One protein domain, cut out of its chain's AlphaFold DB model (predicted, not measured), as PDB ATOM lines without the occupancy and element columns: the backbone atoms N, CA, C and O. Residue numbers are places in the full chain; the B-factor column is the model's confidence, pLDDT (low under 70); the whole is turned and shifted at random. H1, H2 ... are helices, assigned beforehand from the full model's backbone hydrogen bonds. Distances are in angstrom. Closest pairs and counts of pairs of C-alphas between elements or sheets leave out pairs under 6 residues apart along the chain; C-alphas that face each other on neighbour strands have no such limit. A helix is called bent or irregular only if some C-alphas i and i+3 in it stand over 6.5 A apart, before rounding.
ATOM      1  N   ASN A   4     -61.550 -17.050  88.082       56.19
ATOM      2  CA  ASN A   4     -60.519 -17.911  87.494       56.19
ATOM      3  C   ASN A   4     -60.670 -18.136  85.976       56.19
ATOM      4  O   ASN A   4     -59.682 -18.461  85.322       56.19
ATOM      5  N   ASP A   5     -61.871 -18.002  85.406       64.31
ATOM      6  CA  ASP A   5     -62.104 -18.166  83.961       64.31
ATOM      7  C   ASP A   5     -61.842 -16.850  83.215       64.31
ATOM      8  O   ASP A   5     -61.333 -16.848  82.090       64.31
ATOM      9  N   LEU A   6     -62.148 -15.722  83.868       75.38
ATOM     10  CA  LEU A   6     -61.816 -14.390  83.372       75.38
ATOM     11  C   LEU A   6     -60.290 -14.212  83.316       75.38
ATOM     12  O   LEU A   6     -59.769 -13.909  82.247       75.38
ATOM     13  N   SER A   7     -59.570 -14.498  84.410       72.25
ATOM     14  CA  SER A   7     -58.101 -14.375  84.459       72.25
ATOM     15  C   SER A   7     -57.414 -15.184  83.352       72.25
ATOM     16  O   SER A   7     -56.666 -14.616  82.563       72.25
ATOM     17  N   LYS A   8     -57.763 -16.472  83.199       77.88
ATOM     18  CA  LYS A   8     -57.215 -17.351  82.143       77.88
ATOM     19  C   LYS A   8     -57.432 -16.833  80.724       77.88
ATOM     20  O   LYS A   8     -56.654 -17.142  79.828       77.88
ATOM     21  N   SER A   9     -58.506 -16.076  80.504       80.50
ATOM     22  CA  SER A   9     -58.775 -15.461  79.203       80.50
ATOM     23  C   SER A   9     -57.814 -14.291  78.949       80.50
ATOM     24  O   SER A   9     -57.311 -14.135  77.837       80.50
ATOM     25  N   PHE A  10     -57.511 -13.502  79.985       85.12
ATOM     26  CA  PHE A  10     -56.591 -12.361  79.932       85.12
ATOM     27  C   PHE A  10     -55.109 -12.767  79.931       85.12
ATOM     28  O   PHE A  10     -54.303 -12.032  79.367       85.12
ATOM     29  N   ASP A  11     -54.755 -13.957  80.427       82.19
ATOM     30  CA  ASP A  11     -53.399 -14.530  80.310       82.19
ATOM     31  C   ASP A  11     -52.937 -14.691  78.840       82.19
ATOM     32  O   ASP A  11     -51.746 -14.819  78.562       82.19
ATOM     33  N   THR A  12     -53.869 -14.653  77.875       80.94
ATOM     34  CA  THR A  12     -53.572 -14.666  76.427       80.94
ATOM     35  C   THR A  12     -53.189 -13.294  75.847       80.94
ATOM     36  O   THR A  12     -52.799 -13.200  74.679       80.94
ATOM     37  N   VAL A  13     -53.289 -12.218  76.636       86.38
ATOM     38  CA  VAL A  13     -52.912 -10.857  76.233       86.38
ATOM     39  C   VAL A  13     -51.409 -10.652  76.490       86.38
ATOM     40  O   VAL A  13     -50.963 -10.780  77.630       86.38
ATOM     41  N   PRO A  14     -50.594 -10.309  75.471       83.38
ATOM     42  CA  PRO A  14     -49.160 -10.101  75.654       83.38
ATOM     43  C   PRO A  14     -48.921  -8.857  76.513       83.38
ATOM     44  O   PRO A  14     -49.429  -7.787  76.180       83.38
ATOM     45  N   LYS A  15     -48.158  -8.993  77.608       91.44
ATOM     46  CA  LYS A  15     -47.997  -7.934  78.619       91.44
ATOM     47  C   LYS A  15     -47.609  -6.583  78.013       91.44
ATOM     48  O   LYS A  15     -46.573  -6.483  77.359       91.44
ATOM     49  N   LEU A  16     -48.386  -5.536  78.299       84.56
ATOM     50  CA  LEU A  16     -48.026  -4.152  77.971       84.56
ATOM     51  C   LEU A  16     -46.704  -3.786  78.661       84.56
ATOM     52  O   LEU A  16     -46.643  -3.802  79.889       84.56
ATOM     53  N   THR A  17     -45.668  -3.459  77.891       81.06
ATOM     54  CA  THR A  17     -44.361  -3.000  78.403       81.06
ATOM     55  C   THR A  17     -44.188  -1.492  78.263       81.06
ATOM     56  O   THR A  17     -43.486  -0.879  79.065       81.06
ATOM     57  N   GLY A  18     -44.868  -0.891  77.287       69.69
ATOM     58  CA  GLY A  18     -44.723   0.514  76.938       69.69
ATOM     59  C   GLY A  18     -45.549   0.887  75.708       69.69
ATOM     60  O   GLY A  18     -46.583   0.288  75.413       69.69
ATOM     61  N   LYS A  19     -45.110   1.918  74.982       69.00
ATOM     62  CA  LYS A  19     -45.800   2.427  73.777       69.00
ATOM     63  C   LYS A  19     -45.548   1.541  72.557       69.00
ATOM     64  O   LYS A  19     -46.395   1.413  71.680       69.00
ATOM     65  N   GLU A  20     -44.380   0.913  72.522       54.91
ATOM     66  CA  GLU A  20     -43.861   0.079  71.443       54.91
ATOM     67  C   GLU A  20     -44.662  -1.208  71.203       54.91
ATOM     68  O   GLU A  20     -44.690  -1.684  70.068       54.91
ATOM     69  N   ASN A  21     -45.343  -1.740  72.228       71.06
ATOM     70  CA  ASN A  21     -46.195  -2.926  72.106       71.06
ATOM     71  C   ASN A  21     -47.692  -2.681  72.391       71.06
ATOM     72  O   ASN A  21     -48.492  -3.610  72.235       71.06
ATOM     73  N   TYR A  22     -48.095  -1.441  72.713       75.62
ATOM     74  CA  TYR A  22     -49.488  -1.106  73.032       75.62
ATOM     75  C   TYR A  22     -50.475  -1.547  71.946       75.62
ATOM     76  O   TYR A  22     -51.538  -2.052  72.290       75.62
ATOM     77  N   LEU A  23     -50.164  -1.393  70.649       58.34
ATOM     78  CA  LEU A  23     -51.099  -1.776  69.577       58.34
ATOM     79  C   LEU A  23     -51.490  -3.261  69.672       58.34
ATOM     80  O   LEU A  23     -52.672  -3.598  69.615       58.34
ATOM     81  N   VAL A  24     -50.499  -4.135  69.865       68.75
ATOM     82  CA  VAL A  24     -50.691  -5.590  69.928       68.75
ATOM     83  C   VAL A  24     -51.409  -5.982  71.223       68.75
ATOM     84  O   VAL A  24     -52.338  -6.790  71.186       68.75
ATOM     85  N   TRP A  25     -51.043  -5.358  72.349       86.50
ATOM     86  CA  TRP A  25     -51.762  -5.488  73.622       86.50
ATOM     87  C   TRP A  25     -53.236  -5.084  73.476       86.50
ATOM     88  O   TRP A  25     -54.125  -5.859  73.809       86.50
ATOM     89  N   HIS A  26     -53.508  -3.913  72.898       74.50
ATOM     90  CA  HIS A  26     -54.842  -3.332  72.744       74.50
ATOM     91  C   HIS A  26     -55.747  -4.167  71.829       74.50
ATOM     92  O   HIS A  26     -56.911  -4.399  72.162       74.50
ATOM     93  N   GLN A  27     -55.215  -4.670  70.711       66.19
ATOM     94  CA  GLN A  27     -55.929  -5.590  69.819       66.19
ATOM     95  C   GLN A  27     -56.297  -6.894  70.544       66.19
ATOM     96  O   GLN A  27     -57.461  -7.295  70.540       66.19
ATOM     97  N   ARG A  28     -55.331  -7.534  71.219       75.75
ATOM     98  CA  ARG A  28     -55.553  -8.794  71.952       75.75
ATOM     99  C   ARG A  28     -56.515  -8.611  73.125       75.75
ATOM    100  O   ARG A  28     -57.448  -9.397  73.268       75.75
ATOM    101  N   LEU A  29     -56.359  -7.535  73.893       83.00
ATOM    102  CA  LEU A  29     -57.263  -7.158  74.976       83.00
ATOM    103  C   LEU A  29     -58.693  -6.930  74.467       83.00
ATOM    104  O   LEU A  29     -59.637  -7.407  75.086       83.00
ATOM    105  N   THR A  30     -58.869  -6.262  73.323       72.31
ATOM    106  CA  THR A  30     -60.196  -6.032  72.720       72.31
ATOM    107  C   THR A  30     -60.879  -7.348  72.335       72.31
ATOM    108  O   THR A  30     -62.066  -7.519  72.613       72.31
ATOM    109  N   VAL A  31     -60.133  -8.307  71.771       68.75
ATOM    110  CA  VAL A  31     -60.646  -9.655  71.464       68.75
ATOM    111  C   VAL A  31     -61.050 -10.399  72.743       68.75
ATOM    112  O   VAL A  31     -62.143 -10.958  72.801       68.75
ATOM    113  N   VAL A  32     -60.232 -10.360  73.798       77.31
ATOM    114  CA  VAL A  32     -60.550 -11.016  75.079       77.31
ATOM    115  C   VAL A  32     -61.756 -10.367  75.772       77.31
ATOM    116  O   VAL A  32     -62.653 -11.072  76.238       77.31
ATOM    117  N   LEU A  33     -61.844  -9.034  75.789       79.94
ATOM    118  CA  LEU A  33     -62.999  -8.285  76.306       79.94
ATOM    119  C   LEU A  33     -64.296  -8.624  75.548       79.94
ATOM    120  O   LEU A  33     -65.373  -8.630  76.146       79.94
ATOM    121  N   PHE A  34     -64.207  -8.919  74.248       72.06
ATOM    122  CA  PHE A  34     -65.334  -9.387  73.441       72.06
ATOM    123  C   PHE A  34     -65.715 -10.837  73.789       72.06
ATOM    124  O   PHE A  34     -66.846 -11.089  74.201       72.06
ATOM    125  N   MET A  35     -64.761 -11.776  73.741       70.50
ATOM    126  CA  MET A  35     -64.995 -13.199  74.046       70.50
ATOM    127  C   MET A  35     -65.545 -13.437  75.462       70.50
ATOM    128  O   MET A  35     -66.372 -14.322  75.667       70.50
ATOM    129  N   THR A  36     -65.117 -12.633  76.438       78.94
ATOM    130  CA  THR A  36     -65.592 -12.696  77.833       78.94
ATOM    131  C   THR A  36     -66.864 -11.873  78.087       78.94
ATOM    132  O   THR A  36     -67.372 -11.875  79.205       78.94
ATOM    133  N   ARG A  37     -67.398 -11.175  77.069       77.12
ATOM    134  CA  ARG A  37     -68.554 -10.255  77.144       77.12
ATOM    135  C   ARG A  37     -68.391  -9.108  78.155       77.12
ATOM    136  O   ARG A  37     -69.370  -8.588  78.684       77.12
ATOM    137  N   THR A  38     -67.155  -8.677  78.405       82.69
ATOM    138  CA  THR A  38     -66.817  -7.607  79.363       82.69
ATOM    139  C   THR A  38     -66.461  -6.267  78.707       82.69
ATOM    140  O   THR A  38     -66.333  -5.263  79.404       82.69
ATOM    141  N   ARG A  39     -66.399  -6.190  77.366       77.81
ATOM    142  CA  ARG A  39     -66.186  -4.953  76.573       77.81
ATOM    143  C   ARG A  39     -67.069  -3.775  77.011       77.81
ATOM    144  O   ARG A  39     -66.624  -2.630  76.994       77.81
ATOM    145  N   LEU A  40     -68.288  -4.047  77.479       79.12
ATOM    146  CA  LEU A  40     -69.205  -3.042  78.027       79.12
ATOM    147  C   LEU A  40     -68.641  -2.252  79.227       79.12
ATOM    148  O   LEU A  40     -68.967  -1.075  79.364       79.12
ATOM    149  N   PHE A  41     -67.745  -2.825  80.039       83.25
ATOM    150  CA  PHE A  41     -67.133  -2.136  81.186       83.25
ATOM    151  C   PHE A  41     -66.096  -1.070  80.793       83.25
ATOM    152  O   PHE A  41     -65.822  -0.176  81.592       83.25
ATOM    153  N   VAL A  42     -65.556  -1.108  79.566       82.19
ATOM    154  CA  VAL A  42     -64.598  -0.101  79.060       82.19
ATOM    155  C   VAL A  42     -65.203   0.884  78.053       82.19
ATOM    156  O   VAL A  42     -64.613   1.930  77.791       82.19
ATOM    157  N   LEU A  43     -66.389   0.611  77.498       75.88
ATOM    158  CA  LEU A  43     -67.057   1.532  76.568       75.88
ATOM    159  C   LEU A  43     -67.577   2.789  77.296       75.88
ATOM    160  O   LEU A  43     -68.173   2.660  78.368       75.88
ATOM    161  N   PRO A  44     -67.422   4.008  76.734       67.19
ATOM    162  CA  PRO A  44     -67.855   5.255  77.375       67.19
ATOM    163  C   PRO A  44     -69.378   5.471  77.352       67.19
ATOM    164  O   PRO A  44     -69.893   6.265  78.132       67.19
ATOM    165  N   THR A  45     -70.102   4.772  76.474       63.81
ATOM    166  CA  THR A  45     -71.567   4.841  76.332       63.81
ATOM    167  C   THR A  45     -72.326   4.031  77.383       63.81
ATOM    168  O   THR A  45     -73.518   4.254  77.578       63.81
ATOM    169  N   THR A  46     -71.664   3.096  78.070       72.88
ATOM    170  CA  THR A  46     -72.308   2.193  79.028       72.88
ATOM    171  C   THR A  46     -72.723   2.919  80.307       72.88
ATOM    172  O   THR A  46     -71.885   3.512  80.996       72.88
ATOM    173  N   ILE A  47     -74.003   2.809  80.660       72.06
ATOM    174  CA  ILE A  47     -74.566   3.303  81.921       72.06
ATOM    175  C   ILE A  47     -74.783   2.101  82.844       72.06
ATOM    176  O   ILE A  47     -75.459   1.143  82.472       72.06
ATOM    177  N   ALA A  48     -74.196   2.147  84.037       68.94
ATOM    178  CA  ALA A  48     -74.351   1.107  85.050       68.94
ATOM    179  C   ALA A  48     -75.757   1.138  85.701       68.94
ATOM    180  O   ALA A  48     -76.354   2.214  85.805       68.94
ATOM    181  N   PRO A  49     -76.291  -0.008  86.169       68.88
ATOM    182  CA  PRO A  49     -77.655  -0.108  86.691       68.88
ATOM    183  C   PRO A  49     -77.855   0.711  87.976       68.88
ATOM    184  O   PRO A  49     -77.252   0.447  89.015       68.88
ATOM    185  N   THR A  50     -78.745   1.704  87.920       57.59
ATOM    186  CA  THR A  50     -79.146   2.509  89.082       57.59
ATOM    187  C   THR A  50     -80.195   1.796  89.938       57.59
ATOM    188  O   THR A  50     -81.119   1.182  89.410       57.59
ATOM    189  N   ALA A  51     -80.101   1.944  91.265       53.78
ATOM    190  CA  ALA A  51     -80.907   1.236  92.276       53.78
ATOM    191  C   ALA A  51     -82.437   1.509  92.277       53.78
ATOM    192  O   ALA A  51     -83.126   1.143  93.226       53.78
ATOM    193  N   THR A  52     -82.978   2.153  91.239       49.47
ATOM    194  CA  THR A  52     -84.388   2.572  91.124       49.47
ATOM    195  C   THR A  52     -85.041   2.197  89.785       49.47
ATOM    196  O   THR A  52     -86.196   2.553  89.550       49.47
ATOM    197  N   SER A  61     -79.285  -7.121  82.928       53.78
ATOM    198  CA  SER A  61     -79.931  -7.960  83.961       53.78
ATOM    199  C   SER A  61     -79.136  -8.086  85.280       53.78
ATOM    200  O   SER A  61     -79.420  -8.961  86.096       53.78
ATOM    201  N   LEU A  62     -78.119  -7.242  85.488       61.78
ATOM    202  CA  LEU A  62     -77.213  -7.279  86.645       61.78
ATOM    203  C   LEU A  62     -77.668  -6.318  87.752       61.78
ATOM    204  O   LEU A  62     -78.115  -5.206  87.472       61.78
ATOM    205  N   SER A  63     -77.486  -6.711  89.017       76.56
ATOM    206  CA  SER A  63     -77.606  -5.784  90.149       76.56
ATOM    207  C   SER A  63     -76.412  -4.821  90.195       76.56
ATOM    208  O   SER A  63     -75.342  -5.112  89.663       76.56
ATOM    209  N   LEU A  64     -76.569  -3.682  90.875       76.81
ATOM    210  CA  LEU A  64     -75.485  -2.716  91.098       76.81
ATOM    211  C   LEU A  64     -74.290  -3.324  91.859       76.81
ATOM    212  O   LEU A  64     -73.145  -2.954  91.621       76.81
ATOM    213  N   GLU A  65     -74.544  -4.281  92.750       73.62
ATOM    214  CA  GLU A  65     -73.503  -4.997  93.495       73.62
ATOM    215  C   GLU A  65     -72.718  -5.938  92.570       73.62
ATOM    216  O   GLU A  65     -71.500  -5.811  92.469       73.62
ATOM    217  N   ALA A  66     -73.415  -6.782  91.797       76.94
ATOM    218  CA  ALA A  66     -72.794  -7.663  90.803       76.94
ATOM    219  C   ALA A  66     -72.084  -6.882  89.680       76.94
ATOM    220  O   ALA A  66     -71.093  -7.349  89.123       76.94
ATOM    221  N   TRP A  67     -72.568  -5.677  89.358       83.38
ATOM    222  CA  TRP A  67     -71.900  -4.759  88.441       83.38
ATOM    223  C   TRP A  67     -70.562  -4.269  88.992       83.38
ATOM    224  O   TRP A  67     -69.554  -4.347  88.296       83.38
ATOM    225  N   ASN A  68     -70.542  -3.770  90.232       82.88
ATOM    226  CA  ASN A  68     -69.325  -3.262  90.865       82.88
ATOM    227  C   ASN A  68     -68.286  -4.374  91.081       82.88
ATOM    228  O   ASN A  68     -67.097  -4.130  90.897       82.88
ATOM    229  N   GLU A  69     -68.727  -5.589  91.426       82.44
ATOM    230  CA  GLU A  69     -67.846  -6.754  91.562       82.44
ATOM    231  C   GLU A  69     -67.215  -7.147  90.213       82.44
ATOM    232  O   GLU A  69     -66.010  -7.389  90.136       82.44
ATOM    233  N   LEU A  70     -67.998  -7.155  89.128       83.56
ATOM    234  CA  LEU A  70     -67.497  -7.504  87.797       83.56
ATOM    235  C   LEU A  70     -66.631  -6.389  87.175       83.56
ATOM    236  O   LEU A  70     -65.625  -6.703  86.544       83.56
ATOM    237  N   ASP A  71     -66.945  -5.108  87.407       87.50
ATOM    238  CA  ASP A  71     -66.069  -3.970  87.065       87.50
ATOM    239  C   ASP A  71     -64.706  -4.088  87.767       87.50
ATOM    240  O   ASP A  71     -63.671  -3.865  87.142       87.50
ATOM    241  N   GLU A  72     -64.684  -4.501  89.037       86.94
ATOM    242  CA  GLU A  72     -63.455  -4.698  89.812       86.94
ATOM    243  C   GLU A  72     -62.630  -5.895  89.309       86.94
ATOM    244  O   GLU A  72     -61.417  -5.769  89.128       86.94
ATOM    245  N   GLN A  73     -63.278  -7.023  88.987       85.94
ATOM    246  CA  GLN A  73     -62.619  -8.189  88.382       85.94
ATOM    247  C   GLN A  73     -62.029  -7.866  86.996       85.94
ATOM    248  O   GLN A  73     -60.888  -8.234  86.711       85.94
ATOM    249  N   VAL A  74     -62.760  -7.136  86.146       88.25
ATOM    250  CA  VAL A  74     -62.274  -6.706  84.821       88.25
ATOM    251  C   VAL A  74     -61.146  -5.681  84.955       88.25
ATOM    252  O   VAL A  74     -60.149  -5.775  84.242       88.25
ATOM    253  N   ALA A  75     -61.245  -4.738  85.895       89.38
ATOM    254  CA  ALA A  75     -60.193  -3.764  86.175       89.38
ATOM    255  C   ALA A  75     -58.877  -4.428  86.617       89.38
ATOM    256  O   ALA A  75     -57.807  -4.068  86.118       89.38
ATOM    257  N   ALA A  76     -58.952  -5.427  87.503       88.44
ATOM    258  CA  ALA A  76     -57.796  -6.213  87.921       88.44
ATOM    259  C   ALA A  76     -57.200  -7.016  86.751       88.44
ATOM    260  O   ALA A  76     -55.988  -6.979  86.537       88.44
ATOM    261  N   ALA A  77     -58.037  -7.676  85.944       89.69
ATOM    262  CA  ALA A  77     -57.590  -8.443  84.780       89.69
ATOM    263  C   ALA A  77     -56.883  -7.564  83.724       89.69
ATOM    264  O   ALA A  77     -55.844  -7.956  83.188       89.69
ATOM    265  N   ILE A  78     -57.375  -6.340  83.483       90.81
ATOM    266  CA  ILE A  78     -56.696  -5.354  82.624       90.81
ATOM    267  C   ILE A  78     -55.306  -5.013  83.188       90.81
ATOM    268  O   ILE A  78     -54.336  -5.037  82.432       90.81
ATOM    269  N   LEU A  79     -55.168  -4.749  84.493       89.62
ATOM    270  CA  LEU A  79     -53.864  -4.427  85.097       89.62
ATOM    271  C   LEU A  79     -52.882  -5.606  85.094       89.62
ATOM    272  O   LEU A  79     -51.703  -5.402  84.803       89.62
ATOM    273  N   HIS A  80     -53.338  -6.837  85.340       89.06
ATOM    274  CA  HIS A  80     -52.480  -8.027  85.271       89.06
ATOM    275  C   HIS A  80     -51.923  -8.297  83.860       89.06
ATOM    276  O   HIS A  80     -50.841  -8.876  83.732       89.06
ATOM    277  N   SER A  81     -52.580  -7.787  82.810       90.50
ATOM    278  CA  SER A  81     -52.063  -7.790  81.432       90.50
ATOM    279  C   SER A  81     -50.980  -6.725  81.148       90.50
ATOM    280  O   SER A  81     -50.651  -6.470  79.990       90.50
ATOM    281  N   THR A  82     -50.403  -6.091  82.176       91.19
ATOM    282  CA  THR A  82     -49.323  -5.089  82.052       91.19
ATOM    283  C   THR A  82     -48.023  -5.531  82.754       91.19
ATOM    284  O   THR A  82     -47.980  -6.557  83.448       91.19
ATOM    285  N   SER A  83     -46.922  -4.812  82.515       89.81
ATOM    286  CA  SER A  83     -45.654  -4.984  83.237       89.81
ATOM    287  C   SER A  83     -45.762  -4.502  84.688       89.81
ATOM    288  O   SER A  83     -46.641  -3.712  85.028       89.81
ATOM    289  N   GLU A  84     -44.854  -4.960  85.552       87.81
ATOM    290  CA  GLU A  84     -44.890  -4.662  86.991       87.81
ATOM    291  C   GLU A  84     -44.799  -3.151  87.285       87.81
ATOM    292  O   GLU A  84     -45.472  -2.637  88.181       87.81
ATOM    293  N   ASP A  85     -44.033  -2.411  86.478       81.75
ATOM    294  CA  ASP A  85     -43.882  -0.954  86.576       81.75
ATOM    295  C   ASP A  85     -45.177  -0.209  86.202       81.75
ATOM    296  O   ASP A  85     -45.555   0.774  86.842       81.75
ATOM    297  N   ILE A  86     -45.896  -0.691  85.182       86.44
ATOM    298  CA  ILE A  86     -47.168  -0.103  84.738       86.44
ATOM    299  C   ILE A  86     -48.290  -0.460  85.719       86.44
ATOM    300  O   ILE A  86     -49.085   0.414  86.085       86.44
ATOM    301  N   LEU A  87     -48.323  -1.715  86.179       87.88
ATOM    302  CA  LEU A  87     -49.258  -2.230  87.175       87.88
ATOM    303  C   LEU A  87     -49.134  -1.440  88.478       87.88
ATOM    304  O   LEU A  87     -50.124  -0.882  88.945       87.88
ATOM    305  N   SER A  88     -47.926  -1.331  89.037       84.50
ATOM    306  CA  SER A  88     -47.681  -0.617  90.298       84.50
ATOM    307  C   SER A  88     -48.017   0.876  90.211       84.50
ATOM    308  O   SER A  88     -48.631   1.413  91.136       84.50
ATOM    309  N   ALA A  89     -47.732   1.536  89.080       81.00
ATOM    310  CA  ALA A  89     -48.133   2.925  88.847       81.00
ATOM    311  C   ALA A  89     -49.666   3.121  88.843       81.00
ATOM    312  O   ALA A  89     -50.163   4.124  89.362       81.00
ATOM    313  N   HIS A  90     -50.430   2.166  88.299       82.38
ATOM    314  CA  HIS A  90     -51.889   2.268  88.142       82.38
ATOM    315  C   HIS A  90     -52.705   1.563  89.242       82.38
ATOM    316  O   HIS A  90     -53.912   1.784  89.329       82.38
ATOM    317  N   LEU A  91     -52.071   0.782  90.125       83.69
ATOM    318  CA  LEU A  91     -52.713   0.002  91.196       83.69
ATOM    319  C   LEU A  91     -53.636   0.843  92.097       83.69
ATOM    320  O   LEU A  91     -54.677   0.372  92.559       83.69
ATOM    321  N   HIS A  92     -53.293   2.118  92.298       80.56
ATOM    322  CA  HIS A  92     -54.088   3.069  93.076       80.56
ATOM    323  C   HIS A  92     -55.515   3.284  92.525       80.56
ATOM    324  O   HIS A  92     -56.400   3.673  93.283       80.56
ATOM    325  N   LEU A  93     -55.764   2.993  91.241       78.31
ATOM    326  CA  LEU A  93     -57.074   3.121  90.590       78.31
ATOM    327  C   LEU A  93     -58.046   1.968  90.910       78.31
ATOM    328  O   LEU A  93     -59.242   2.104  90.652       78.31
ATOM    329  N   LEU A  94     -57.574   0.852  91.486       77.75
ATOM    330  CA  LEU A  94     -58.455  -0.209  92.003       77.75
ATOM    331  C   LEU A  94     -59.074   0.148  93.361       77.75
ATOM    332  O   LEU A  94     -60.163  -0.324  93.695       77.75
ATOM    333  N   SER A  95     -58.377   0.972  94.148       70.44
ATOM    334  CA  SER A  95     -58.751   1.261  95.533       70.44
ATOM    335  C   SER A  95     -60.154   1.876  95.626       70.44
ATOM    336  O   SER A  95     -60.487   2.761  94.833       70.44
ATOM    337  N   PRO A  96     -60.990   1.462  96.600       56.59
ATOM    338  CA  PRO A  96     -62.232   2.162  96.896       56.59
ATOM    339  C   PRO A  96     -61.965   3.644  97.177       56.59
ATOM    340  O   PRO A  96     -60.977   3.993  97.830       56.59
ATOM    341  N   ILE A  97     -62.873   4.519  96.737       49.59
ATOM    342  CA  ILE A  97     -62.885   5.909  97.207       49.59
ATOM    343  C   ILE A  97     -63.024   5.852  98.734       49.59
ATOM    344  O   ILE A  97     -63.942   5.210  99.242       49.59
ATOM    345  N   PRO A 112     -72.186   3.620  91.089       61.53
ATOM    346  CA  PRO A 112     -71.475   2.612  90.318       61.53
ATOM    347  C   PRO A 112     -70.018   3.019  90.113       61.53
ATOM    348  O   PRO A 112     -69.724   4.146  89.699       61.53
ATOM    349  N   ALA A 113     -69.119   2.085  90.393       66.12
ATOM    350  CA  ALA A 113     -67.724   2.218  90.037       66.12
ATOM    351  C   ALA A 113     -67.557   1.965  88.526       66.12
ATOM    352  O   ALA A 113     -68.283   1.179  87.917       66.12
ATOM    353  N   TYR A 114     -66.613   2.684  87.921       81.81
ATOM    354  CA  TYR A 114     -66.211   2.522  86.522       81.81
ATOM    355  C   TYR A 114     -64.687   2.336  86.471       81.81
ATOM    356  O   TYR A 114     -63.979   3.063  85.762       81.81
ATOM    357  N   ARG A 115     -64.150   1.444  87.312       86.31
ATOM    358  CA  ARG A 115     -62.706   1.233  87.484       86.31
ATOM    359  C   ARG A 115     -62.084   0.672  86.218       86.31
ATOM    360  O   ARG A 115     -61.038   1.169  85.810       86.31
ATOM    361  N   ALA A 116     -62.747  -0.283  85.561       87.12
ATOM    362  CA  ALA A 116     -62.255  -0.884  84.326       87.12
ATOM    363  C   ALA A 116     -62.085   0.182  83.235       87.12
ATOM    364  O   ALA A 116     -61.003   0.303  82.661       87.12
ATOM    365  N   ARG A 117     -63.106   1.029  83.029       85.75
ATOM    366  CA  ARG A 117     -63.027   2.208  82.148       85.75
ATOM    367  C   ARG A 117     -61.912   3.166  82.574       85.75
ATOM    368  O   ARG A 117     -61.115   3.562  81.737       85.75
ATOM    369  N   THR A 118     -61.823   3.513  83.859       84.88
ATOM    370  CA  THR A 118     -60.841   4.492  84.370       84.88
ATOM    371  C   THR A 118     -59.397   4.032  84.145       84.88
ATOM    372  O   THR A 118     -58.558   4.818  83.706       84.88
ATOM    373  N   ILE A 119     -59.109   2.754  84.398       87.00
ATOM    374  CA  ILE A 119     -57.806   2.134  84.140       87.00
ATOM    375  C   ILE A 119     -57.534   2.047  82.638       87.00
ATOM    376  O   ILE A 119     -56.469   2.465  82.192       87.00
ATOM    377  N   TYR A 120     -58.497   1.566  81.849       86.12
ATOM    378  CA  TYR A 120     -58.365   1.445  80.398       86.12
ATOM    379  C   TYR A 120     -58.115   2.799  79.720       86.12
ATOM    380  O   TYR A 120     -57.191   2.913  78.918       86.12
ATOM    381  N   ASP A 121     -58.857   3.844  80.095       80.25
ATOM    382  CA  ASP A 121     -58.658   5.208  79.600       80.25
ATOM    383  C   ASP A 121     -57.322   5.804  80.083       80.25
ATOM    384  O   ASP A 121     -56.668   6.513  79.319       80.25
ATOM    385  N   SER A 122     -56.856   5.485  81.300       80.94
ATOM    386  CA  SER A 122     -55.525   5.898  81.784       80.94
ATOM    387  C   SER A 122     -54.394   5.244  80.986       80.94
ATOM    388  O   SER A 122     -53.471   5.930  80.541       80.94
ATOM    389  N   LEU A 123     -54.481   3.932  80.739       83.19
ATOM    390  CA  LEU A 123     -53.505   3.188  79.940       83.19
ATOM    391  C   LEU A 123     -53.534   3.644  78.475       83.19
ATOM    392  O   LEU A 123     -52.484   3.933  77.901       83.19
ATOM    393  N   LYS A 124     -54.725   3.820  77.891       79.12
ATOM    394  CA  LYS A 124     -54.913   4.366  76.540       79.12
ATOM    395  C   LYS A 124     -54.398   5.800  76.409       79.12
ATOM    396  O   LYS A 124     -53.837   6.146  75.376       79.12
ATOM    397  N   LYS A 125     -54.524   6.634  77.442       74.25
ATOM    398  CA  LYS A 125     -53.964   7.993  77.439       74.25
ATOM    399  C   LYS A 125     -52.440   8.015  77.601       74.25
ATOM    400  O   LYS A 125     -51.784   8.892  77.051       74.25
ATOM    401  N   THR A 126     -51.878   7.085  78.369       69.81
ATOM    402  CA  THR A 126     -50.446   7.090  78.724       69.81
ATOM    403  C   THR A 126     -49.581   6.365  77.690       69.81
ATOM    404  O   THR A 126     -48.461   6.797  77.407       69.81
ATOM    405  N   TYR A 127     -50.109   5.293  77.091       72.50
ATOM    406  CA  TYR A 127     -49.386   4.400  76.179       72.50
ATOM    407  C   TYR A 127     -50.029   4.274  74.786       72.50
ATOM    408  O   TYR A 127     -49.449   3.634  73.911       72.50
ATOM    409  N   GLY A 128     -51.223   4.838  74.575       59.84
ATOM    410  CA  GLY A 128     -52.081   4.462  73.454       59.84
ATOM    411  C   GLY A 128     -51.747   5.042  72.084       59.84
ATOM    412  O   GLY A 128     -51.101   6.076  71.929       59.84
ATOM    413  N   THR A 129     -52.270   4.365  71.060       54.47
ATOM    414  CA  THR A 129     -52.014   4.603  69.630       54.47
ATOM    415  C   THR A 129     -52.775   5.796  69.025       54.47
ATOM    416  O   THR A 129     -53.084   5.790  67.835       54.47
ATOM    417  N   THR A 130     -53.150   6.800  69.820       52.28
ATOM    418  CA  THR A 130     -53.991   7.926  69.369       52.28
ATOM    419  C   THR A 130     -53.380   9.265  69.761       52.28
ATOM    420  O   THR A 130     -53.287   9.562  70.949       52.28
ATOM    421  N   GLY A 131     -53.006  10.066  68.761       55.94
ATOM    422  CA  GLY A 131     -52.351  11.369  68.919       55.94
ATOM    423  C   GLY A 131     -50.952  11.403  68.296       55.94
ATOM    424  O   GLY A 131     -50.408  10.369  67.897       55.94
ATOM    425  N   ALA A 132     -50.360  12.601  68.233       56.59
ATOM    426  CA  ALA A 132     -49.089  12.875  67.553       56.59
ATOM    427  C   ALA A 132     -47.955  11.891  67.910       56.59
ATOM    428  O   ALA A 132     -47.219  11.437  67.035       56.59
ATOM    429  N   GLN A 133     -47.847  11.514  69.190       56.22
ATOM    430  CA  GLN A 133     -46.783  10.643  69.706       56.22
ATOM    431  C   GLN A 133     -46.721   9.258  69.047       56.22
ATOM    432  O   GLN A 133     -45.632   8.705  68.895       56.22
ATOM    433  N   TYR A 134     -47.866   8.670  68.683       66.62
ATOM    434  CA  TYR A 134     -47.880   7.321  68.114       66.62
ATOM    435  C   TYR A 134     -47.445   7.331  66.648       66.62
ATOM    436  O   TYR A 134     -46.549   6.576  66.267       66.62
ATOM    437  N   SER A 135     -48.001   8.258  65.862       65.19
ATOM    438  CA  SER A 135     -47.555   8.536  64.495       65.19
ATOM    439  C   SER A 135     -46.059   8.864  64.461       65.19
ATOM    440  O   SER A 135     -45.338   8.317  63.630       65.19
ATOM    441  N   PHE A 136     -45.568   9.668  65.412       68.06
ATOM    442  CA  PHE A 136     -44.144   9.957  65.593       68.06
ATOM    443  C   PHE A 136     -43.310   8.686  65.819       68.06
ATOM    444  O   PHE A 136     -42.338   8.451  65.103       68.06
ATOM    445  N   ALA A 137     -43.677   7.852  66.799       67.38
ATOM    446  CA  ALA A 137     -42.895   6.672  67.170       67.38
ATOM    447  C   ALA A 137     -42.860   5.614  66.053       67.38
ATOM    448  O   ALA A 137     -41.803   5.051  65.763       67.38
ATOM    449  N   LEU A 138     -43.999   5.377  65.397       71.88
ATOM    450  CA  LEU A 138     -44.096   4.450  64.273       71.88
ATOM    451  C   LEU A 138     -43.369   4.992  63.030       71.88
ATOM    452  O   LEU A 138     -42.646   4.249  62.373       71.88
ATOM    453  N   GLY A 139     -43.501   6.292  62.745       76.81
ATOM    454  CA  GLY A 139     -42.833   6.959  61.627       76.81
ATOM    455  C   GLY A 139     -41.312   6.979  61.772       76.81
ATOM    456  O   GLY A 139     -40.594   6.702  60.811       76.81
ATOM    457  N   LYS A 140     -40.815   7.213  62.994       75.81
ATOM    458  CA  LYS A 140     -39.396   7.083  63.341       75.81
ATOM    459  C   LYS A 140     -38.892   5.663  63.072       75.81
ATOM    460  O   LYS A 140     -37.975   5.484  62.272       75.81
ATOM    461  N   LYS A 141     -39.544   4.657  63.670       78.44
ATOM    462  CA  LYS A 141     -39.203   3.234  63.498       78.44
ATOM    463  C   LYS A 141     -39.196   2.819  62.023       78.44
ATOM    464  O   LYS A 141     -38.313   2.076  61.604       78.44
ATOM    465  N   PHE A 142     -40.125   3.352  61.228       84.06
ATOM    466  CA  PHE A 142     -40.206   3.090  59.796       84.06
ATOM    467  C   PHE A 142     -38.968   3.574  59.021       84.06
ATOM    468  O   PHE A 142     -38.423   2.814  58.220       84.06
ATOM    469  N   VAL A 143     -38.495   4.798  59.291       80.19
ATOM    470  CA  VAL A 143     -37.300   5.405  58.663       80.19
ATOM    471  C   VAL A 143     -35.990   4.779  59.170       80.19
ATOM    472  O   VAL A 143     -35.010   4.660  58.424       80.19
ATOM    473  N   GLU A 144     -35.964   4.360  60.434       77.94
ATOM    474  CA  GLU A 144     -34.809   3.721  61.073       77.94
ATOM    475  C   GLU A 144     -34.631   2.242  60.683       77.94
ATOM    476  O   GLU A 144     -33.546   1.703  60.892       77.94
ATOM    477  N   ASN A 145     -35.624   1.592  60.053       84.19
ATOM    478  CA  ASN A 145     -35.503   0.203  59.593       84.19
ATOM    479  C   ASN A 145     -34.258  -0.007  58.712       84.19
ATOM    480  O   ASN A 145     -34.066   0.641  57.678       84.19
ATOM    481  N   ARG A 146     -33.443  -0.987  59.092       82.50
ATOM    482  CA  ARG A 146     -32.387  -1.612  58.288       82.50
ATOM    483  C   ARG A 146     -32.550  -3.121  58.443       82.50
ATOM    484  O   ARG A 146     -33.003  -3.550  59.500       82.50
ATOM    485  N   CYS A 147     -32.220  -3.896  57.416       87.19
ATOM    486  CA  CYS A 147     -32.041  -5.336  57.580       87.19
ATOM    487  C   CYS A 147     -30.672  -5.539  58.240       87.19
ATOM    488  O   CYS A 147     -29.693  -4.958  57.764       87.19
ATOM    489  N   SER A 148     -30.595  -6.286  59.341       80.38
ATOM    490  CA  SER A 148     -29.306  -6.713  59.903       80.38
ATOM    491  C   SER A 148     -28.753  -7.919  59.143       80.38
ATOM    492  O   SER A 148     -29.499  -8.617  58.464       80.38
ATOM    493  N   GLU A 149     -27.451  -8.177  59.283       76.75
ATOM    494  CA  GLU A 149     -26.771  -9.306  58.623       76.75
ATOM    495  C   GLU A 149     -27.289 -10.679  59.108       76.75
ATOM    496  O   GLU A 149     -27.206 -11.654  58.366       76.75
ATOM    497  N   ASP A 150     -27.887 -10.731  60.307       80.50
ATOM    498  CA  ASP A 150     -28.473 -11.931  60.926       80.50
ATOM    499  C   ASP A 150     -30.013 -12.043  60.794       80.50
ATOM    500  O   ASP A 150     -30.598 -12.988  61.326       80.50
ATOM    501  N   GLU A 151     -30.701 -11.078  60.165       84.31
ATOM    502  CA  GLU A 151     -32.176 -11.084  60.041       84.31
ATOM    503  C   GLU A 151     -32.615 -11.641  58.679       84.31
ATOM    504  O   GLU A 151     -32.036 -11.298  57.648       84.31
ATOM    505  N   ASP A 152     -33.657 -12.483  58.660       90.19
ATOM    506  CA  ASP A 152     -34.210 -12.990  57.406       90.19
ATOM    507  C   ASP A 152     -34.826 -11.857  56.570       90.19
ATOM    508  O   ASP A 152     -35.617 -11.040  57.052       90.19
ATOM    509  N   VAL A 153     -34.465 -11.812  55.287       86.94
ATOM    510  CA  VAL A 153     -34.830 -10.708  54.393       86.94
ATOM    511  C   VAL A 153     -36.325 -10.719  54.058       86.94
ATOM    512  O   VAL A 153     -36.910  -9.651  53.877       86.94
ATOM    513  N   GLU A 154     -36.973 -11.886  54.000       84.50
ATOM    514  CA  GLU A 154     -38.413 -11.986  53.747       84.50
ATOM    515  C   GLU A 154     -39.219 -11.609  55.000       84.50
ATOM    516  O   GLU A 154     -40.187 -10.846  54.898       84.50
ATOM    517  N   GLU A 155     -38.797 -12.044  56.192       80.12
ATOM    518  CA  GLU A 155     -39.385 -11.588  57.460       80.12
ATOM    519  C   GLU A 155     -39.230 -10.066  57.620       80.12
ATOM    520  O   GLU A 155     -40.214  -9.370  57.899       80.12
ATOM    521  N   TRP A 156     -38.041  -9.520  57.340       89.50
ATOM    522  CA  TRP A 156     -37.778  -8.080  57.373       89.50
ATOM    523  C   TRP A 156     -38.650  -7.295  56.381       89.50
ATOM    524  O   TRP A 156     -39.278  -6.303  56.761       89.50
ATOM    525  N   VAL A 157     -38.759  -7.743  55.124       84.25
ATOM    526  CA  VAL A 157     -39.630  -7.106  54.118       84.25
ATOM    527  C   VAL A 157     -41.090  -7.112  54.580       84.25
ATOM    528  O   VAL A 157     -41.752  -6.073  54.525       84.25
ATOM    529  N   ASN A 158     -41.593  -8.232  55.102       81.31
ATOM    530  CA  ASN A 158     -42.960  -8.321  55.621       81.31
ATOM    531  C   ASN A 158     -43.189  -7.389  56.829       81.31
ATOM    532  O   ASN A 158     -44.206  -6.692  56.894       81.31
ATOM    533  N   LYS A 159     -42.213  -7.298  57.738       81.25
ATOM    534  CA  LYS A 159     -42.168  -6.391  58.902       81.25
ATOM    535  C   LYS A 159     -42.151  -4.906  58.509       81.25
ATOM    536  O   LYS A 159     -42.804  -4.099  59.175       81.25
ATOM    537  N   VAL A 160     -41.466  -4.530  57.426       83.25
ATOM    538  CA  VAL A 160     -41.488  -3.161  56.867       83.25
ATOM    539  C   VAL A 160     -42.821  -2.868  56.166       83.25
ATOM    540  O   VAL A 160     -43.410  -1.803  56.373       83.25
ATOM    541  N   LEU A 161     -43.349  -3.816  55.384       81.19
ATOM    542  CA  LEU A 161     -44.636  -3.672  54.693       81.19
ATOM    543  C   LEU A 161     -45.827  -3.592  55.661       81.19
ATOM    544  O   LEU A 161     -46.791  -2.883  55.370       81.19
ATOM    545  N   ALA A 162     -45.762  -4.262  56.815       73.38
ATOM    546  CA  ALA A 162     -46.737  -4.105  57.894       73.38
ATOM    547  C   ALA A 162     -46.728  -2.670  58.454       73.38
ATOM    548  O   ALA A 162     -47.759  -2.001  58.426       73.38
ATOM    549  N   GLN A 163     -45.554  -2.148  58.836       75.44
ATOM    550  CA  GLN A 163     -45.412  -0.773  59.342       75.44
ATOM    551  C   GLN A 163     -45.893   0.283  58.330       75.44
ATOM    552  O   GLN A 163     -46.517   1.270  58.719       75.44
ATOM    553  N   TYR A 164     -45.668   0.068  57.027       81.62
ATOM    554  CA  TYR A 164     -46.216   0.930  55.972       81.62
ATOM    555  C   TYR A 164     -47.757   0.937  55.949       81.62
ATOM    556  O   TYR A 164     -48.362   1.998  55.781       81.62
ATOM    557  N   ARG A 165     -48.409  -0.223  56.132       77.38
ATOM    558  CA  ARG A 165     -49.881  -0.311  56.211       77.38
ATOM    559  C   ARG A 165     -50.400   0.435  57.439       77.38
ATOM    560  O   ARG A 165     -51.327   1.229  57.296       77.38
ATOM    561  N   ASP A 166     -49.768   0.244  58.595       72.19
ATOM    562  CA  ASP A 166     -50.146   0.912  59.846       72.19
ATOM    563  C   ASP A 166     -50.022   2.443  59.730       72.19
ATOM    564  O   ASP A 166     -50.969   3.170  60.030       72.19
ATOM    565  N   LEU A 167     -48.906   2.953  59.188       76.25
ATOM    566  CA  LEU A 167     -48.723   4.387  58.914       76.25
ATOM    567  C   LEU A 167     -49.763   4.939  57.932       76.25
ATOM    568  O   LEU A 167     -50.284   6.039  58.127       76.25
ATOM    569  N   LYS A 168     -50.116   4.169  56.899       74.44
ATOM    570  CA  LYS A 168     -51.149   4.559  55.934       74.44
ATOM    571  C   LYS A 168     -52.542   4.645  56.578       74.44
ATOM    572  O   LYS A 168     -53.319   5.519  56.199       74.44
ATOM    573  N   VAL A 169     -52.852   3.790  57.556       70.12
ATOM    574  CA  VAL A 169     -54.102   3.857  58.342       70.12
ATOM    575  C   VAL A 169     -54.137   5.097  59.246       70.12
ATOM    576  O   VAL A 169     -55.200   5.690  59.415       70.12
ATOM    577  N   LEU A 170     -52.987   5.544  59.760       65.69
ATOM    578  CA  LEU A 170     -52.856   6.794  60.529       65.69
ATOM    579  C   LEU A 170     -52.928   8.077  59.676       65.69
ATOM    580  O   LEU A 170     -52.798   9.165  60.233       65.69
ATOM    581  N   LEU A 171     -53.104   7.969  58.351       67.75
ATOM    582  CA  LEU A 171     -52.988   9.082  57.394       67.75
ATOM    583  C   LEU A 171     -51.634   9.814  57.488       67.75
ATOM    584  O   LEU A 171     -51.558  11.028  57.333       67.75
ATOM    585  N   TYR A 172     -50.556   9.069  57.748       73.81
ATOM    586  CA  TYR A 172     -49.207   9.617  57.864       73.81
ATOM    587  C   TYR A 172     -48.710  10.169  56.517       73.81
ATOM    588  O   TYR A 172     -48.508   9.413  55.564       73.81
ATOM    589  N   ASP A 173     -48.500  11.482  56.452       79.19
ATOM    590  CA  ASP A 173     -48.099  12.211  55.246       79.19
ATOM    591  C   ASP A 173     -46.655  12.759  55.321       79.19
ATOM    592  O   ASP A 173     -45.877  12.455  56.233       79.19
ATOM    593  N   LEU A 174     -46.270  13.546  54.311       78.50
ATOM    594  CA  LEU A 174     -44.949  14.172  54.215       78.50
ATOM    595  C   LEU A 174     -44.739  15.310  55.228       78.50
ATOM    596  O   LEU A 174     -43.600  15.528  55.641       78.50
ATOM    597  N   ASP A 175     -45.801  15.988  55.670       80.38
ATOM    598  CA  ASP A 175     -45.713  17.024  56.701       80.38
ATOM    599  C   ASP A 175     -45.472  16.379  58.070       80.38
ATOM    600  O   ASP A 175     -44.563  16.797  58.787       80.38
ATOM    601  N   GLN A 176     -46.181  15.292  58.399       76.81
ATOM    602  CA  GLN A 176     -45.909  14.473  59.587       76.81
ATOM    603  C   GLN A 176     -44.483  13.911  59.559       76.81
ATOM    604  O   GLN A 176     -43.771  13.975  60.561       76.81
ATOM    605  N   LEU A 177     -44.017  13.417  58.406       82.12
ATOM    606  CA  LEU A 177     -42.626  12.985  58.255       82.12
ATOM    607  C   LEU A 177     -41.639  14.134  58.507       82.12
ATOM    608  O   LEU A 177     -40.663  13.940  59.232       82.12
ATOM    609  N   CYS A 178     -41.896  15.325  57.963       80.62
ATOM    610  CA  CYS A 178     -41.051  16.500  58.166       80.62
ATOM    611  C   CYS A 178     -41.017  16.933  59.642       80.62
ATOM    612  O   CYS A 178     -39.936  17.125  60.195       80.62
ATOM    613  N   VAL A 179     -42.175  16.988  60.310       81.06
ATOM    614  CA  VAL A 179     -42.311  17.215  61.759       81.06
ATOM    615  C   VAL A 179     -41.466  16.217  62.557       81.06
ATOM    616  O   VAL A 179     -40.696  16.614  63.435       81.06
ATOM    617  N   ASN A 180     -41.554  14.929  62.227       75.19
ATOM    618  CA  ASN A 180     -40.860  13.872  62.959       75.19
ATOM    619  C   ASN A 180     -39.345  13.894  62.718       75.19
ATOM    620  O   ASN A 180     -38.580  13.664  63.654       75.19
ATOM    621  N   VAL A 181     -38.895  14.206  61.498       81.44
ATOM    622  CA  VAL A 181     -37.471  14.399  61.177       81.44
ATOM    623  C   VAL A 181     -36.914  15.635  61.886       81.44
ATOM    624  O   VAL A 181     -35.848  15.549  62.490       81.44
ATOM    625  N   LEU A 182     -37.648  16.756  61.885       82.56
ATOM    626  CA  LEU A 182     -37.250  17.975  62.594       82.56
ATOM    627  C   LEU A 182     -37.100  17.720  64.096       82.56
ATOM    628  O   LEU A 182     -36.044  18.005  64.646       82.56
ATOM    629  N   LEU A 183     -38.116  17.149  64.753       78.75
ATOM    630  CA  LEU A 183     -38.096  16.921  66.201       78.75
ATOM    631  C   LEU A 183     -37.081  15.845  66.639       78.75
ATOM    632  O   LEU A 183     -36.515  15.979  67.718       78.75
ATOM    633  N   ASN A 184     -36.803  14.815  65.822       76.00
ATOM    634  CA  ASN A 184     -35.709  13.863  66.095       76.00
ATOM    635  C   ASN A 184     -34.312  14.452  65.838       76.00
ATOM    636  O   ASN A 184     -33.347  13.989  66.437       76.00
ATOM    637  N   GLY A 185     -34.190  15.428  64.934       76.06
ATOM    638  CA  GLY A 185     -32.918  16.065  64.579       76.06
ATOM    639  C   GLY A 185     -32.462  17.169  65.541       76.06
ATOM    640  O   GLY A 185     -31.406  17.764  65.322       76.06
ATOM    641  N   LEU A 186     -33.243  17.476  66.581       79.19
ATOM    642  CA  LEU A 186     -32.897  18.484  67.582       79.19
ATOM    643  C   LEU A 186     -31.941  17.920  68.652       79.19
ATOM    644  O   LEU A 186     -32.165  16.814  69.139       79.19
ATOM    645  N   PRO A 187     -30.926  18.688  69.098       74.06
ATOM    646  CA  PRO A 187     -30.084  18.297  70.228       74.06
ATOM    647  C   PRO A 187     -30.849  18.233  71.561       74.06
ATOM    648  O   PRO A 187     -31.843  18.934  71.757       74.06
ATOM    649  N   ASP A 188     -30.308  17.490  72.531       67.31
ATOM    650  CA  ASP A 188     -30.953  17.154  73.817       67.31
ATOM    651  C   ASP A 188     -31.493  18.347  74.630       67.31
ATOM    652  O   ASP A 188     -32.421  18.194  75.426       67.31
ATOM    653  N   HIS A 189     -30.963  19.559  74.434       71.25
ATOM    654  CA  HIS A 189     -31.452  20.764  75.116       71.25
ATOM    655  C   HIS A 189     -32.843  21.232  74.641       71.25
ATOM    656  O   HIS A 189     -33.470  22.045  75.317       71.25
ATOM    657  N   PHE A 190     -33.365  20.686  73.537       70.12
ATOM    658  CA  PHE A 190     -34.762  20.846  73.120       70.12
ATOM    659  C   PHE A 190     -35.709  19.811  73.747       70.12
ATOM    660  O   PHE A 190     -36.917  19.904  73.525       70.12
ATOM    661  N   SER A 191     -35.210  18.845  74.530       67.25
ATOM    662  CA  SER A 191     -36.017  17.774  75.140       67.25
ATOM    663  C   SER A 191     -37.298  18.293  75.790       67.25
ATOM    664  O   SER A 191     -38.371  17.827  75.435       67.25
ATOM    665  N   SER A 192     -37.227  19.321  76.641       64.25
ATOM    666  CA  SER A 192     -38.390  19.921  77.322       64.25
ATOM    667  C   SER A 192     -39.423  20.583  76.393       64.25
ATOM    668  O   SER A 192     -40.597  20.678  76.753       64.25
ATOM    669  N   PHE A 193     -39.009  21.017  75.200       73.31
ATOM    670  CA  PHE A 193     -39.872  21.569  74.149       73.31
ATOM    671  C   PHE A 193     -40.534  20.457  73.323       73.31
ATOM    672  O   PHE A 193     -41.740  20.510  73.080       73.31
ATOM    673  N   ILE A 194     -39.773  19.417  72.972       71.31
ATOM    674  CA  ILE A 194     -40.265  18.201  72.308       71.31
ATOM    675  C   ILE A 194     -41.328  17.524  73.192       71.31
ATOM    676  O   ILE A 194     -42.448  17.267  72.752       71.31
ATOM    677  N   ASP A 195     -41.021  17.369  74.482       65.44
ATOM    678  CA  ASP A 195     -41.933  16.887  75.520       65.44
ATOM    679  C   ASP A 195     -43.166  17.787  75.707       65.44
ATOM    680  O   ASP A 195     -44.180  17.335  76.240       65.44
ATOM    681  N   GLY A 196     -43.076  19.065  75.332       65.00
ATOM    682  CA  GLY A 196     -44.187  20.013  75.323       65.00
ATOM    683  C   GLY A 196     -45.139  19.735  74.165       65.00
ATOM    684  O   GLY A 196     -46.309  19.452  74.407       65.00
ATOM    685  N   ILE A 197     -44.614  19.730  72.933       69.12
ATOM    686  CA  ILE A 197     -45.368  19.415  71.705       69.12
ATOM    687  C   ILE A 197     -46.064  18.057  71.818       69.12
ATOM    688  O   ILE A 197     -47.244  17.933  71.513       69.12
ATOM    689  N   TRP A 198     -45.365  17.036  72.313       63.97
ATOM    690  CA  TRP A 198     -45.936  15.699  72.464       63.97
ATOM    691  C   TRP A 198     -47.110  15.626  73.451       63.97
ATOM    692  O   TRP A 198     -47.875  14.667  73.388       63.97
ATOM    693  N   LYS A 199     -47.280  16.592  74.364       62.84
ATOM    694  CA  LYS A 199     -48.414  16.635  75.308       62.84
ATOM    695  C   LYS A 199     -49.670  17.302  74.726       62.84
ATOM    696  O   LYS A 199     -50.682  17.342  75.426       62.84
ATOM    697  N   GLU A 200     -49.622  17.810  73.495       59.22
ATOM    698  CA  GLU A 200     -50.790  18.331  72.778       59.22
ATOM    699  C   GLU A 200     -51.458  17.211  71.954       59.22
ATOM    700  O   GLU A 200     -50.786  16.332  71.414       59.22
ATOM    701  N   ASP A 201     -52.796  17.206  71.897       51.09
ATOM    702  CA  ASP A 201     -53.562  16.151  71.211       51.09
ATOM    703  C   ASP A 201     -53.438  16.247  69.668       51.09
ATOM    704  O   ASP A 201     -53.544  15.235  68.969       51.09
ATOM    705  N   ASP A 202     -53.173  17.454  69.151       56.75
ATOM    706  CA  ASP A 202     -53.038  17.784  67.727       56.75
ATOM    707  C   ASP A 202     -51.562  17.797  67.275       56.75
ATOM    708  O   ASP A 202     -50.682  18.300  67.971       56.75
ATOM    709  N   THR A 203     -51.275  17.315  66.062       61.00
ATOM    710  CA  THR A 203     -49.941  17.436  65.438       61.00
ATOM    711  C   THR A 203     -49.706  18.874  64.940       61.00
ATOM    712  O   THR A 203     -50.469  19.323  64.076       61.00
ATOM    713  N   PRO A 204     -48.674  19.612  65.397       69.00
ATOM    714  CA  PRO A 204     -48.448  20.977  64.928       69.00
ATOM    715  C   PRO A 204     -47.842  20.997  63.516       69.00
ATOM    716  O   PRO A 204     -47.035  20.141  63.165       69.00
ATOM    717  N   SER A 205     -48.202  21.995  62.704       78.12
ATOM    718  CA  SER A 205     -47.729  22.101  61.316       78.12
ATOM    719  C   SER A 205     -46.227  22.386  61.207       78.12
ATOM    720  O   SER A 205     -45.634  23.028  62.080       78.12
ATOM    721  N   VAL A 206     -45.623  21.978  60.083       80.44
ATOM    722  CA  VAL A 206     -44.187  22.145  59.788       80.44
ATOM    723  C   VAL A 206     -43.714  23.585  60.015       80.44
ATOM    724  O   VAL A 206     -42.708  23.800  60.688       80.44
ATOM    725  N   GLU A 207     -44.453  24.583  59.518       74.31
ATOM    726  CA  GLU A 207     -44.075  25.994  59.678       74.31
ATOM    727  C   GLU A 207     -44.200  26.474  61.136       74.31
ATOM    728  O   GLU A 207     -43.346  27.228  61.595       74.31
ATOM    729  N   ASN A 208     -45.194  25.998  61.896       76.69
ATOM    730  CA  ASN A 208     -45.317  26.323  63.322       76.69
ATOM    731  C   ASN A 208     -44.144  25.736  64.122       76.69
ATOM    732  O   ASN A 208     -43.510  26.457  64.892       76.69
ATOM    733  N   ILE A 209     -43.804  24.460  63.903       83.31
ATOM    734  CA  ILE A 209     -42.669  23.811  64.578       83.31
ATOM    735  C   ILE A 209     -41.352  24.486  64.194       83.31
ATOM    736  O   ILE A 209     -40.556  24.809  65.070       83.31
ATOM    737  N   LYS A 210     -41.142  24.787  62.908       79.81
ATOM    738  CA  LYS A 210     -39.994  25.558  62.410       79.81
ATOM    739  C   LYS A 210     -39.882  26.928  63.086       79.81
ATOM    740  O   LYS A 210     -38.787  27.313  63.495       79.81
ATOM    741  N   ILE A 211     -40.993  27.648  63.252       73.56
ATOM    742  CA  ILE A 211     -41.024  28.938  63.952       73.56
ATOM    743  C   ILE A 211     -40.659  28.784  65.436       73.56
ATOM    744  O   ILE A 211     -39.839  29.562  65.923       73.56
ATOM    745  N   GLU A 212     -41.205  27.799  66.157       74.12
ATOM    746  CA  GLU A 212     -40.887  27.616  67.582       74.12
ATOM    747  C   GLU A 212     -39.469  27.072  67.820       74.12
ATOM    748  O   GLU A 212     -38.767  27.599  68.683       74.12
ATOM    749  N   ILE A 213     -38.983  26.128  67.002       81.00
ATOM    750  CA  ILE A 213     -37.575  25.686  67.013       81.00
ATOM    751  C   ILE A 213     -36.651  26.896  66.865       81.00
ATOM    752  O   ILE A 213     -35.733  27.074  67.663       81.00
ATOM    753  N   LEU A 214     -36.906  27.767  65.883       76.81
ATOM    754  CA  LEU A 214     -36.081  28.953  65.650       76.81
ATOM    755  C   LEU A 214     -36.213  30.004  66.765       76.81
ATOM    756  O   LEU A 214     -35.250  30.725  67.021       76.81
ATOM    757  N   ARG A 215     -37.352  30.087  67.467       65.81
ATOM    758  CA  ARG A 215     -37.523  30.956  68.648       65.81
ATOM    759  C   ARG A 215     -36.720  30.460  69.847       65.81
ATOM    760  O   ARG A 215     -36.022  31.265  70.461       65.81
ATOM    761  N   VAL A 216     -36.788  29.160  70.140       71.00
ATOM    762  CA  VAL A 216     -36.026  28.513  71.219       71.00
ATOM    763  C   VAL A 216     -34.522  28.578  70.917       71.00
ATOM    764  O   VAL A 216     -33.754  29.063  71.747       71.00
ATOM    765  N   ASN A 217     -34.108  28.222  69.694       70.12
ATOM    766  CA  ASN A 217     -32.710  28.273  69.248       70.12
ATOM    767  C   ASN A 217     -32.115  29.693  69.269       70.12
ATOM    768  O   ASN A 217     -30.931  29.875  69.529       70.12
ATOM    769  N   ALA A 218     -32.928  30.727  69.020       62.09
ATOM    770  CA  ALA A 218     -32.478  32.120  69.053       62.09
ATOM    771  C   ALA A 218     -32.176  32.654  70.471       62.09
ATOM    772  O   ALA A 218     -31.913  33.849  70.616       62.09
ATOM    773  N   GLY A 219     -32.263  31.821  71.519       50.78
ATOM    774  CA  GLY A 219     -31.957  32.200  72.903       50.78
ATOM    775  C   GLY A 219     -32.879  33.283  73.473       50.78
ATOM    776  O   GLY A 219     -32.564  33.905  74.488       50.78
ATOM    777  N   LYS A 220     -34.015  33.550  72.816       48.31
ATOM    778  CA  LYS A 220     -34.946  34.608  73.209       48.31
ATOM    779  C   LYS A 220     -35.778  34.143  74.396       48.31
ATOM    780  O   LYS A 220     -36.836  33.548  74.223       48.31
ATOM    781  N   GLY A 221     -35.292  34.451  75.597       52.25
ATOM    782  CA  GLY A 221     -36.086  34.380  76.821       52.25
ATOM    783  C   GLY A 221     -37.388  35.198  76.722       52.25
ATOM    784  O   GLY A 221     -37.530  36.042  75.829       52.25
ATOM    785  N   PRO A 222     -38.355  34.946  77.620       50.69
ATOM    786  CA  PRO A 222     -39.701  35.508  77.521       50.69
ATOM    787  C   PRO A 222     -39.699  37.043  77.465       50.69
ATOM    788  O   PRO A 222     -39.010  37.699  78.236       50.69
ATOM    789  N   SER A 223     -40.466  37.644  76.553       53.25
ATOM    790  CA  SER A 223     -40.425  39.095  76.309       53.25
ATOM    791  C   SER A 223     -41.356  39.886  77.241       53.25
ATOM    792  O   SER A 223     -42.192  39.319  77.942       53.25
ATOM    793  N   LYS A 224     -41.299  41.227  77.195       52.78
ATOM    794  CA  LYS A 224     -42.298  42.098  77.860       52.78
ATOM    795  C   LYS A 224     -43.738  41.865  77.376       52.78
ATOM    796  O   LYS A 224     -44.675  42.229  78.079       52.78
ATOM    797  N   GLU A 225     -43.914  41.277  76.195       49.06
ATOM    798  CA  GLU A 225     -45.217  40.939  75.608       49.06
ATOM    799  C   GLU A 225     -45.647  39.518  76.002       49.06
ATOM    800  O   GLU A 225     -46.838  39.252  76.192       49.06
ATOM    801  N   HIS A 226     -44.678  38.613  76.178       47.03
ATOM    802  CA  HIS A 226     -44.874  37.208  76.544       47.03
ATOM    803  C   HIS A 226     -43.975  36.800  77.729       47.03
ATOM    804  O   HIS A 226     -43.033  36.029  77.543       47.03
ATOM    805  N   PRO A 227     -44.245  37.314  78.947       63.12
ATOM    806  CA  PRO A 227     -43.485  36.987  80.150       63.12
ATOM    807  C   PRO A 227     -43.784  35.568  80.667       63.12
ATOM    808  O   PRO A 227     -44.819  34.976  80.357       63.12
ATOM    809  N   CYS A 228     -42.911  35.047  81.533       64.56
ATOM    810  CA  CYS A 228     -43.059  33.748  82.193       64.56
ATOM    811  C   CYS A 228     -44.438  33.574  82.856       64.56
ATOM    812  O   CYS A 228     -44.811  34.332  83.755       64.56
ATOM    813  N   ALA A 229     -45.173  32.528  82.467       52.66
ATOM    814  CA  ALA A 229     -46.566  32.317  82.872       52.66
ATOM    815  C   ALA A 229     -46.787  32.174  84.395       52.66
ATOM    816  O   ALA A 229     -47.882  32.482  84.879       52.66
ATOM    817  N   ARG A 230     -45.762  31.742  85.148       55.81
ATOM    818  CA  ARG A 230     -45.836  31.514  86.604       55.81
ATOM    819  C   ARG A 230     -45.492  32.753  87.441       55.81
ATOM    820  O   ARG A 230     -46.115  32.956  88.477       55.81
ATOM    821  N   CYS A 231     -44.535  33.581  87.009       68.81
ATOM    822  CA  CYS A 231     -43.997  34.691  87.816       68.81
ATOM    823  C   CYS A 231     -44.022  36.078  87.142       68.81
ATOM    824  O   CYS A 231     -43.758  37.074  87.808       68.81
ATOM    825  N   GLY A 232     -44.305  36.169  85.838       55.94
ATOM    826  CA  GLY A 232     -44.272  37.426  85.082       55.94
ATOM    827  C   GLY A 232     -42.872  37.941  84.710       55.94
ATOM    828  O   GLY A 232     -42.758  39.055  84.207       55.94
ATOM    829  N   SER A 233     -41.805  37.165  84.940       63.62
ATOM    830  CA  SER A 233     -40.432  37.556  84.581       63.62
ATOM    831  C   SER A 233     -40.170  37.479  83.074       63.62
ATOM    832  O   SER A 233     -40.722  36.626  82.382       63.62
ATOM    833  N   VAL A 234     -39.269  38.339  82.592       60.25
ATOM    834  CA  VAL A 234     -38.799  38.401  81.195       60.25
ATOM    835  C   VAL A 234     -37.389  37.807  81.011       60.25
ATOM    836  O   VAL A 234     -36.720  38.057  80.014       60.25
ATOM    837  N   ASN A 235     -36.912  37.042  82.003       50.12
ATOM    838  CA  ASN A 235     -35.521  36.570  82.071       50.12
ATOM    839  C   ASN A 235     -35.369  35.035  82.113       50.12
ATOM    840  O   ASN A 235     -34.246  34.551  82.038       50.12
ATOM    841  N   HIS A 236     -36.451  34.266  82.290       60.59
ATOM    842  CA  HIS A 236     -36.411  32.800  82.432       60.59
ATOM    843  C   HIS A 236     -37.765  32.175  82.062       60.59
ATOM    844  O   HIS A 236     -38.798  32.805  82.302       60.59
ATOM    845  N   TRP A 237     -37.796  30.959  81.507       57.28
ATOM    846  CA  TRP A 237     -39.051  30.311  81.106       57.28
ATOM    847  C   TRP A 237     -39.796  29.684  82.293       57.28
ATOM    848  O   TRP A 237     -39.310  29.631  83.421       57.28
ATOM    849  N   VAL A 238     -41.022  29.203  82.057       55.09
ATOM    850  CA  VAL A 238     -41.864  28.613  83.116       55.09
ATOM    851  C   VAL A 238     -41.271  27.329  83.717       55.09
ATOM    852  O   VAL A 238     -41.579  26.991  84.861       55.09
ATOM    853  N   VAL A 239     -40.401  26.648  82.966       44.88
ATOM    854  CA  VAL A 239     -39.659  25.455  83.395       44.88
ATOM    855  C   VAL A 239     -38.512  25.805  84.350       44.88
ATOM    856  O   VAL A 239     -38.400  25.184  85.401       44.88
ATOM    857  N   ASP A 240     -37.770  26.881  84.075       51.53
ATOM    858  CA  ASP A 240     -36.650  27.369  84.902       51.53
ATOM    859  C   ASP A 240     -37.120  28.208  86.110       51.53
ATOM    860  O   ASP A 240     -36.325  28.767  86.868       51.53
ATOM    861  N   CYS A 241     -38.435  28.370  86.265       60.41
ATOM    862  CA  CYS A 241     -39.017  29.295  87.220       60.41
ATOM    863  C   CYS A 241     -38.894  28.779  88.658       60.41
ATOM    864  O   CYS A 241     -39.687  27.946  89.103       60.41
ATOM    865  N   SER A 242     -37.959  29.355  89.418       58.25
ATOM    866  CA  SER A 242     -37.688  29.035  90.832       58.25
ATOM    867  C   SER A 242     -38.850  29.345  91.792       58.25
ATOM    868  O   SER A 242     -38.763  29.059  92.984       58.25
TER     869      SER A 242
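This is residues 4 to 52, 61 to 97 and 112 to 242 of the 1080 residues of an uncharacterized protein of Tremella mesenterica (strain ATCC 24925 / CBS 8224 / DSM 1558 / NBRC 9311 / NRRL Y-6157 / RJB 2259-6 / UBC 559-6) (UniProt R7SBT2). Two helical lobes are joined by the tight link of residues 128 to 131: in the first, H3, H4 and H5 form a small bundle with H1 and H2 beside it, and in the second, H6 packs on H7 and across H8, with H9 and H10 beyond. The H6 and H7 hairpin makes an arm, whose residues 149 to 154 stick out, and the unnamed tail 218 to 242 folds back on itself past H10. The 217 printed residues include ten named helices, H1 to H10 in order, and no named strand: all helix. The whole is loose, with a radius of gyration of the C-alphas of 22.1 A, and flat, spanning 63 by 55 by 29 A.

H1, residues 4 to 10, begins at C-alpha 4 (-60.519, -17.911, 87.494). H2 is residues 22 to 35, 19.7 A long. H3, residues 64 to 80, is 24.3 A long, H4 is residues 84 to 93, and H5 is residues 115 to 127. H6 is residues 132 to 144, and H7, residues 153 to 169, is 24.5 A long, starting at (-34.830, -10.708, 54.393). H8 is residues 174 to 184, H9 residues 188 to 197, and H10 residues 206 to 217, ending at (-32.710, 28.273, 69.248). H4 and H9 are irregular: C-alphas 89 and 92, and likewise 189 and 192, are 7.3 A apart.

H1 touches residues 74 to 78 of H3, closest at the C-alphas of Ser 7 and Ala 77, 6.0 A. H1 and H2, a helical hairpin, only just touch, with 3 pairs of C-alphas within 8 A, closest at Ser 9 and Val 32, 6.3 A. H3, H4 and H5 form an up and down bundle, each running against the one before. H3 touches residues 115 to 120 of H5 at a shallow tilt of 28 degrees; the C-alphas of Ala 75 and Ala 116 are closest, 4.0 A. H5 and H6 are apart. H6 touches residues 160 to 167 of H7 in a hairpin, closest at the C-alphas of Phe 142 and Gln 163, 6.5 A. H6 is about perpendicular to H8, at 84 degrees, with the C-alphas of Phe 136 and Asn 180 closest, 5.7 A. H8 touches residues 206 to 209 of H10, closest at the C-alphas of Val 179 and Val 206, 5.6 A. H9 is close to but not clearly touching H8 and H10. Every O i to N i+4 pair is within hydrogen-bond range in H1, H2, H3, H5, H6, H7, H8 and H10, against 4 of 6 in H4 and in H9.

The C-alphas farthest apart, of Thr 52 and Glu 149, are 67.2 A apart. Residues 53 to 60 and 98 to 111 are not printed, with C-alpha gaps of 13.5 A and 11.5 A. Of the links printed whole, H1 to H2 is long. Mean pLDDT of the printed part is 73.3; 74 residues are under 70, among them 128 to 137, 195 to 204 and 218 to 242.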